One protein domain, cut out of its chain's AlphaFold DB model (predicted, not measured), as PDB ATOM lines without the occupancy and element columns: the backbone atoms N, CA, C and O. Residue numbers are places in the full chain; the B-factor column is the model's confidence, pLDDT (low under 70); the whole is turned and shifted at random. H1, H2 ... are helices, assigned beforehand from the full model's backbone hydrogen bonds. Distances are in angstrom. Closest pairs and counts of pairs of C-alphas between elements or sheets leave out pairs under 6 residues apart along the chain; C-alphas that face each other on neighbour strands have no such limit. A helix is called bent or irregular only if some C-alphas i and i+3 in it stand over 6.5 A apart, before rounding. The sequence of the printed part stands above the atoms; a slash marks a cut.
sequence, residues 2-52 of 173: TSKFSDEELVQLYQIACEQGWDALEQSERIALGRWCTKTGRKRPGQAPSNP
ATOM      1  N   THR A   2     -47.080  33.204  44.939       46.91
ATOM      2  CA  THR A   2     -47.848  32.368  44.011       46.91
ATOM      3  C   THR A   2     -46.878  31.459  43.253       46.91
ATOM      4  O   THR A   2     -45.875  31.934  42.724       46.91
ATOM      5  N   SER A   3     -47.114  30.143  43.273       56.50
ATOM      6  CA  SER A   3     -46.324  29.189  42.483       56.50
ATOM      7  C   SER A   3     -46.445  29.559  41.006       56.50
ATOM      8  O   SER A   3     -47.558  29.744  40.525       56.50
ATOM      9  N   LYS A   4     -45.313  29.695  40.304       73.69
ATOM     10  CA  LYS A   4     -45.275  30.023  38.867       73.69
ATOM     11  C   LYS A   4     -45.869  28.902  37.997       73.69
ATOM     12  O   LYS A   4     -46.257  29.174  36.872       73.69
ATOM     13  N   PHE A   5     -45.943  27.686  38.541       78.12
ATOM     14  CA  PHE A   5     -46.493  26.499  37.893       78.12
ATOM     15  C   PHE A   5     -47.647  25.935  38.724       78.12
ATOM     16  O   PHE A   5     -47.554  25.848  39.958       78.12
ATOM     17  N   SER A   6     -48.718  25.565  38.038       85.69
ATOM     18  CA  SER A   6     -49.853  24.810  38.557       85.69
ATOM     19  C   SER A   6     -49.484  23.343  38.807       85.69
ATOM     20  O   SER A   6     -48.499  22.826  38.275       85.69
ATOM     21  N   ASP A   7     -50.282  22.647  39.621       81.31
ATOM     22  CA  ASP A   7     -50.067  21.217  39.880       81.31
ATOM     23  C   ASP A   7     -50.227  20.366  38.599       81.31
ATOM     24  O   ASP A   7     -49.550  19.350  38.468       81.31
ATOM     25  N   GLU A   8     -51.051  20.792  37.633       85.94
ATOM     26  CA  GLU A   8     -51.228  20.112  36.338       85.94
ATOM     27  C   GLU A   8     -49.984  20.233  35.446       85.94
ATOM     28  O   GLU A   8     -49.517  19.235  34.894       85.94
ATOM     29  N   GLU A   9     -49.385  21.426  35.367       86.12
ATOM     30  CA  GLU A   9     -48.123  21.649  34.648       86.12
ATOM     31  C   GLU A   9     -46.983  20.826  35.263       86.12
ATOM     32  O   GLU A   9     -46.169  20.245  34.549       86.12
ATOM     33  N   LEU A  10     -46.948  20.693  36.593       87.94
ATOM     34  CA  LEU A  10     -45.939  19.886  37.287       87.94
ATOM     35  C   LEU A  10     -46.084  18.384  36.996       87.94
ATOM     36  O   LEU A  10     -45.077  17.680  36.915       87.94
ATOM     37  N   VAL A  11     -47.306  17.889  36.777       87.56
ATOM     38  CA  VAL A  11     -47.538  16.505  36.327       87.56
ATOM     39  C   VAL A  11     -47.032  16.298  34.897       87.56
ATOM     40  O   VAL A  11     -46.400  15.278  34.622       87.56
ATOM     41  N   GLN A  12     -47.250  17.263  34.001       86.56
ATOM     42  CA  GLN A  12     -46.746  17.195  32.625       86.56
ATOM     43  C   GLN A  12     -45.212  17.236  32.583       86.56
ATOM     44  O   GLN A  12     -44.591  16.395  31.934       86.56
ATOM     45  N   LEU A  13     -44.590  18.136  33.351       87.75
ATOM     46  CA  LEU A  13     -43.133  18.209  33.492       87.75
ATOM     47  C   LEU A  13     -42.547  16.912  34.072       87.75
ATOM     48  O   LEU A  13     -41.477  16.476  33.651       87.75
ATOM     49  N   TYR A  14     -43.251  16.259  35.004       86.12
ATOM     50  CA  TYR A  14     -42.851  14.953  35.534       86.12
ATOM     51  C   TYR A  14     -42.820  13.873  34.446       86.12
ATOM     52  O   TYR A  14     -41.877  13.082  34.399       86.12
ATOM     53  N   GLN A  15     -43.829  13.847  33.570       85.00
ATOM     54  CA  GLN A  15     -43.901  12.907  32.452       85.00
ATOM     55  C   GLN A  15     -42.768  13.150  31.446       85.00
ATOM     56  O   GLN A  15     -42.049  12.213  31.100       85.00
ATOM     57  N   ILE A  16     -42.532  14.412  31.069       82.81
ATOM     58  CA  ILE A  16     -41.420  14.804  30.187       82.81
ATOM     59  C   ILE A  16     -40.080  14.380  30.799       82.81
ATOM     60  O   ILE A  16     -39.253  13.783  30.115       82.81
ATOM     61  N   ALA A  17     -39.878  14.599  32.102       83.56
ATOM     62  CA  ALA A  17     -38.658  14.183  32.789       83.56
ATOM     63  C   ALA A  17     -38.468  12.657  32.839       83.56
ATOM     64  O   ALA A  17     -37.332  12.188  32.905       83.56
ATOM     65  N   CYS A  18     -39.554  11.875  32.827       81.44
ATOM     66  CA  CYS A  18     -39.489  10.413  32.754       81.44
ATOM     67  C   CYS A  18     -39.150   9.915  31.343       81.44
ATOM     68  O   CYS A  18     -38.426   8.932  31.216       81.44
ATOM     69  N   GLU A  19     -39.668  10.574  30.305       78.81
ATOM     70  CA  GLU A  19     -39.509  10.161  28.903       78.81
ATOM     71  C   GLU A  19     -38.209  10.676  28.273       78.81
ATOM     72  O   GLU A  19     -37.506   9.931  27.595       78.81
ATOM     73  N   GLN A  20     -37.881  11.948  28.503       76.94
ATOM     74  CA  GLN A  20     -36.776  12.666  27.855       76.94
ATOM     75  C   GLN A  20     -35.597  12.923  28.802       76.94
ATOM     76  O   GLN A  20     -34.533  13.372  28.379       76.94
ATOM     77  N   GLY A  21     -35.767  12.608  30.087       75.25
ATOM     78  CA  GLY A  21     -34.764  12.819  31.120       75.25
ATOM     79  C   GLY A  21     -34.880  14.182  31.801       75.25
ATOM     80  O   GLY A  21     -35.399  15.158  31.265       75.25
ATOM     81  N   TRP A  22     -34.363  14.248  33.026       78.12
ATOM     82  CA  TRP A  22     -34.419  15.444  33.874       78.12
ATOM     83  C   TRP A  22     -33.673  16.646  33.272       78.12
ATOM     84  O   TRP A  22     -33.989  17.794  33.585       78.12
ATOM     85  N   ASP A  23     -32.711  16.385  32.380       77.25
ATOM     86  CA  ASP A  23     -31.945  17.412  31.677       77.25
ATOM     87  C   ASP A  23     -32.676  18.055  30.489       77.25
ATOM     88  O   ASP A  23     -32.221  19.081  29.983       77.25
ATOM     89  N   ALA A  24     -33.826  17.516  30.079       76.50
ATOM     90  CA  ALA A  24     -34.662  18.114  29.039       76.50
ATOM     91  C   ALA A  24     -35.481  19.318  29.544       76.50
ATOM     92  O   ALA A  24     -35.988  20.095  28.743       76.50
ATOM     93  N   LEU A  25     -35.604  19.484  30.866       79.56
ATOM     94  CA  LEU A  25     -36.346  20.584  31.483       79.56
ATOM     95  C   LEU A  25     -35.478  21.834  31.653       79.56
ATOM     96  O   LEU A  25     -34.273  21.733  31.912       79.56
ATOM     97  N   GLU A  26     -36.083  23.018  31.629       79.06
ATOM     98  CA  GLU A  26     -35.401  24.261  31.984       79.06
ATOM     99  C   GLU A  26     -35.068  24.317  33.485       79.06
ATOM    100  O   GLU A  26     -35.724  23.706  34.332       79.06
ATOM    101  N   GLN A  27     -34.061  25.110  33.866       76.00
ATOM    102  CA  GLN A  27     -33.625  25.221  35.265       76.00
ATOM    103  C   GLN A  27     -34.772  25.618  36.213       76.00
ATOM    104  O   GLN A  27     -34.868  25.100  37.329       76.00
ATOM    105  N   SER A  28     -35.664  26.511  35.771       81.19
ATOM    106  CA  SER A  28     -36.805  26.953  36.578       81.19
ATOM    107  C   SER A  28     -37.851  25.844  36.788       81.19
ATOM    108  O   SER A  28     -38.399  25.718  37.887       81.19
ATOM    109  N   GLU A  29     -38.041  24.979  35.791       82.44
ATOM    110  CA  GLU A  29     -38.938  23.820  35.814       82.44
ATOM    111  C   GLU A  29     -38.374  22.705  36.693       82.44
ATOM    112  O   GLU A  29     -39.090  22.162  37.531       82.44
ATOM    113  N   ARG A  30     -37.065  22.424  36.606       81.12
ATOM    114  CA  ARG A  30     -36.392  21.441  37.476       81.12
ATOM    115  C   ARG A  30     -36.521  21.800  38.954       81.12
ATOM    116  O   ARG A  30     -36.725  20.922  39.793       81.12
ATOM    117  N   ILE A  31     -36.404  23.086  39.293       82.94
ATOM    118  CA  ILE A  31     -36.543  23.563  40.676       82.94
ATOM    119  C   ILE A  31     -37.991  23.400  41.156       82.94
ATOM    120  O   ILE A  31     -38.216  22.916  42.271       82.94
ATOM    121  N   ALA A  32     -38.970  23.776  40.330       84.25
ATOM    122  CA  ALA A  32     -40.386  23.649  40.664       84.25
ATOM    123  C   ALA A  32     -40.814  22.174  40.786       84.25
ATOM    124  O   ALA A  32     -41.365  21.770  41.814       84.25
ATOM    125  N   LEU A  33     -40.452  21.347  39.804       83.31
ATOM    126  CA  LEU A  33     -40.715  19.912  39.774       83.31
ATOM    127  C   LEU A  33     -40.007  19.180  40.917       83.31
ATOM    128  O   LEU A  33     -40.592  18.305  41.552       83.31
ATOM    129  N   GLY A  34     -38.774  19.569  41.248       82.44
ATOM    130  CA  GLY A  34     -38.021  19.006  42.368       82.44
ATOM    131  C   GLY A  34     -38.701  19.239  43.719       82.44
ATOM    132  O   GLY A  34     -38.743  18.323  44.544       82.44
ATOM    133  N   ARG A  35     -39.268  20.436  43.934       84.44
ATOM    134  CA  ARG A  35     -40.063  20.767  45.131       84.44
ATOM    135  C   ARG A  35     -41.384  20.003  45.156       84.44
ATOM    136  O   ARG A  35     -41.765  19.489  46.206       84.44
ATOM    137  N   TRP A  36     -42.052  19.885  44.011       84.62
ATOM    138  CA  TRP A  36     -43.300  19.136  43.880       84.62
ATOM    139  C   TRP A  36     -43.115  17.630  44.115       84.62
ATOM    140  O   TRP A  36     -43.893  17.033  44.855       84.62
ATOM    141  N   CYS A  37     -42.038  17.024  43.604       82.31
ATOM    142  CA  CYS A  37     -41.686  15.625  43.875       82.31
ATOM    143  C   CYS A  37     -41.441  15.383  45.372       82.31
ATOM    144  O   CYS A  37     -41.962  14.426  45.937       82.31
ATOM    145  N   THR A  38     -40.715  16.287  46.045       80.44
ATOM    146  CA  THR A  38     -40.499  16.212  47.500       80.44
ATOM    147  C   THR A  38     -41.809  16.368  48.281       80.44
ATOM    148  O   THR A  38     -42.032  15.630  49.234       80.44
ATOM    149  N   LYS A  39     -42.704  17.273  47.860       78.94
ATOM    150  CA  LYS A  39     -44.027  17.479  48.479       78.94
ATOM    151  C   LYS A  39     -44.960  16.272  48.303       78.94
ATOM    152  O   LYS A  39     -45.738  15.972  49.199       78.94
ATOM    153  N   THR A  40     -44.897  15.598  47.156       78.81
ATOM    154  CA  THR A  40     -45.781  14.472  46.796       78.81
ATOM    155  C   THR A  40     -45.185  13.098  47.113       78.81
ATOM    156  O   THR A  40     -45.832  12.082  46.870       78.81
ATOM    157  N   GLY A  41     -43.956  13.047  47.640       74.12
ATOM    158  CA  GLY A  41     -43.246  11.801  47.941       74.12
ATOM    159  C   GLY A  41     -42.810  11.008  46.703       74.12
ATOM    160  O   GLY A  41     -42.477   9.828  46.815       74.12
ATOM    161  N   ARG A  42     -42.815  11.624  45.515       73.38
ATOM    162  CA  ARG A  42     -42.421  10.976  44.256       73.38
ATOM    163  C   ARG A  42     -40.902  11.011  44.084       73.38
ATOM    164  O   ARG A  42     -40.246  11.999  44.415       73.38
ATOM    165  N   LYS A  43     -40.332   9.928  43.544       72.12
ATOM    166  CA  LYS A  43     -38.904   9.879  43.190       72.12
ATOM    167  C   LYS A  43     -38.646  10.810  42.009       72.12
ATOM    168  O   LYS A  43     -39.442  10.852  41.079       72.12
ATOM    169  N   ARG A  44     -37.532  11.541  42.045       70.88
ATOM    170  CA  ARG A  44     -37.126  12.405  40.932       70.88
ATOM    171  C   ARG A  44     -36.690  11.526  39.749       70.88
ATOM    172  O   ARG A  44     -35.783  10.712  39.933       70.88
ATOM    173  N   PRO A  45     -37.322  11.649  38.571       67.19
ATOM    174  CA  PRO A  45     -36.896  10.958  37.360       67.19
ATOM    175  C   PRO A  45     -35.446  11.309  37.010       67.19
ATOM    176  O   PRO A  45     -35.013  12.436  37.237       67.19
ATOM    177  N   GLY A  46     -34.677  10.346  36.499       59.84
ATOM    178  CA  GLY A  46     -33.292  10.565  36.059       59.84
ATOM    179  C   GLY A  46     -32.241  10.687  37.169       59.84
ATOM    180  O   GLY A  46     -31.054  10.775  36.865       59.84
ATOM    181  N   GLN A  47     -32.620  10.642  38.451       52.03
ATOM    182  CA  GLN A  47     -31.637  10.548  39.525       52.03
ATOM    183  C   GLN A  47     -31.148   9.096  39.594       52.03
ATOM    184  O   GLN A  47     -31.877   8.213  40.053       52.03
ATOM    185  N   ALA A  48     -29.927   8.837  39.109       46.34
ATOM    186  CA  ALA A  48     -29.242   7.571  39.359       46.34
ATOM    187  C   ALA A  48     -29.357   7.239  40.859       46.34
ATOM    188  O   ALA A  48     -29.296   8.164  41.680       46.34
ATOM    189  N   PRO A  49     -29.584   5.966  41.237       41.81
ATOM    190  CA  PRO A  49     -29.786   5.610  42.629       41.81
ATOM    191  C   PRO A  49     -28.564   6.058  43.428       41.81
ATOM    192  O   PRO A  49     -27.490   5.471  43.338       41.81
ATOM    193  N   SER A  50     -28.737   7.113  44.223       43.16
ATOM    194  CA  SER A  50     -27.874   7.342  45.367       43.16
ATOM    195  C   SER A  50     -28.141   6.159  46.282       43.16
ATOM    196  O   SER A  50     -29.199   6.083  46.917       43.16
ATOM    197  N   ASN A  51     -27.250   5.168  46.240       38.69
ATOM    198  CA  ASN A  51     -27.266   4.082  47.201       38.69
ATOM    199  C   ASN A  51     -27.339   4.729  48.586       38.69
ATOM    200  O   ASN A  51     -26.486   5.568  48.891       38.69
ATOM    201  N   PRO A  52     -28.343   4.400  49.415       38.72
ATOM    202  CA  PRO A  52     -28.379   4.905  50.770       38.72
ATOM    203  C   PRO A  52     -27.164   4.311  51.479       38.72
ATOM    204  O   PRO A  52     -27.151   3.130  51.830       38.72
TER     205      PRO A  52
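What this domain is: This is residues 2 to 52 of the 173 residues of an uncharacterized protein of Bifidobacterium pullorum subsp. gallinarum (UniProt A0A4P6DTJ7). Two helices of similar length, H1 and H2, cross near their middles at close to a right angle, like an X, with a loop from the end of H1 to the start of H2. A short lead, residues 2 to 6, comes before the crossed pair, and a longer tail without a named element, residues 41 to 52, runs off to the far end of the longest axis. The printed part has 51 residues, with two named helices in the order H1, H2 and no named strand; its class is all helix. It is compact by its radius of gyration of the C-alphas, 10.7 A, yet elongated in outline, with spans of 35 by 22 by 16 A.

How they stand to each other: H1, residues 7 to 19, touches H2, residues 27 to 40, with its residues 10 to 14 alone. There are 6 pairs of C-alphas within 8 A, and the closest C-alphas of the two helices, those of Leu 10 and Leu 33, are 5.8 A apart. Their lines are about perpendicular, at 75 degrees, and their centres are 9.9 A apart. In both H1 and H2 every O i to N i+4 pair is within hydrogen-bond range.

Where its parts are: H1 begins at C-alpha 7, (-50.067, 21.217, 39.880), and measures 18.8 A from first to last C-alpha, ending at C-alpha 19, (-39.509, 10.161, 28.903). H2, the longest helix with 14 residues, measures 19.9 A and ends at C-alpha 40, (-45.781, 14.472, 46.796). Neither helix is bent.

The domain as a whole: The two C-alphas farthest apart, those of Thr 2 and Asn 51, are 35.1 A apart. The printed part has no cut. The link from H1 to H2, with 7 residues between them, is short. The C-alphas of residues 41 to 52 lie 6 to 21 A from the mean of the C-alphas. The mean pLDDT of the printed part is 74.6, and the model's confidence is low, under 70, at residues 2 to 3 and 45 to 52.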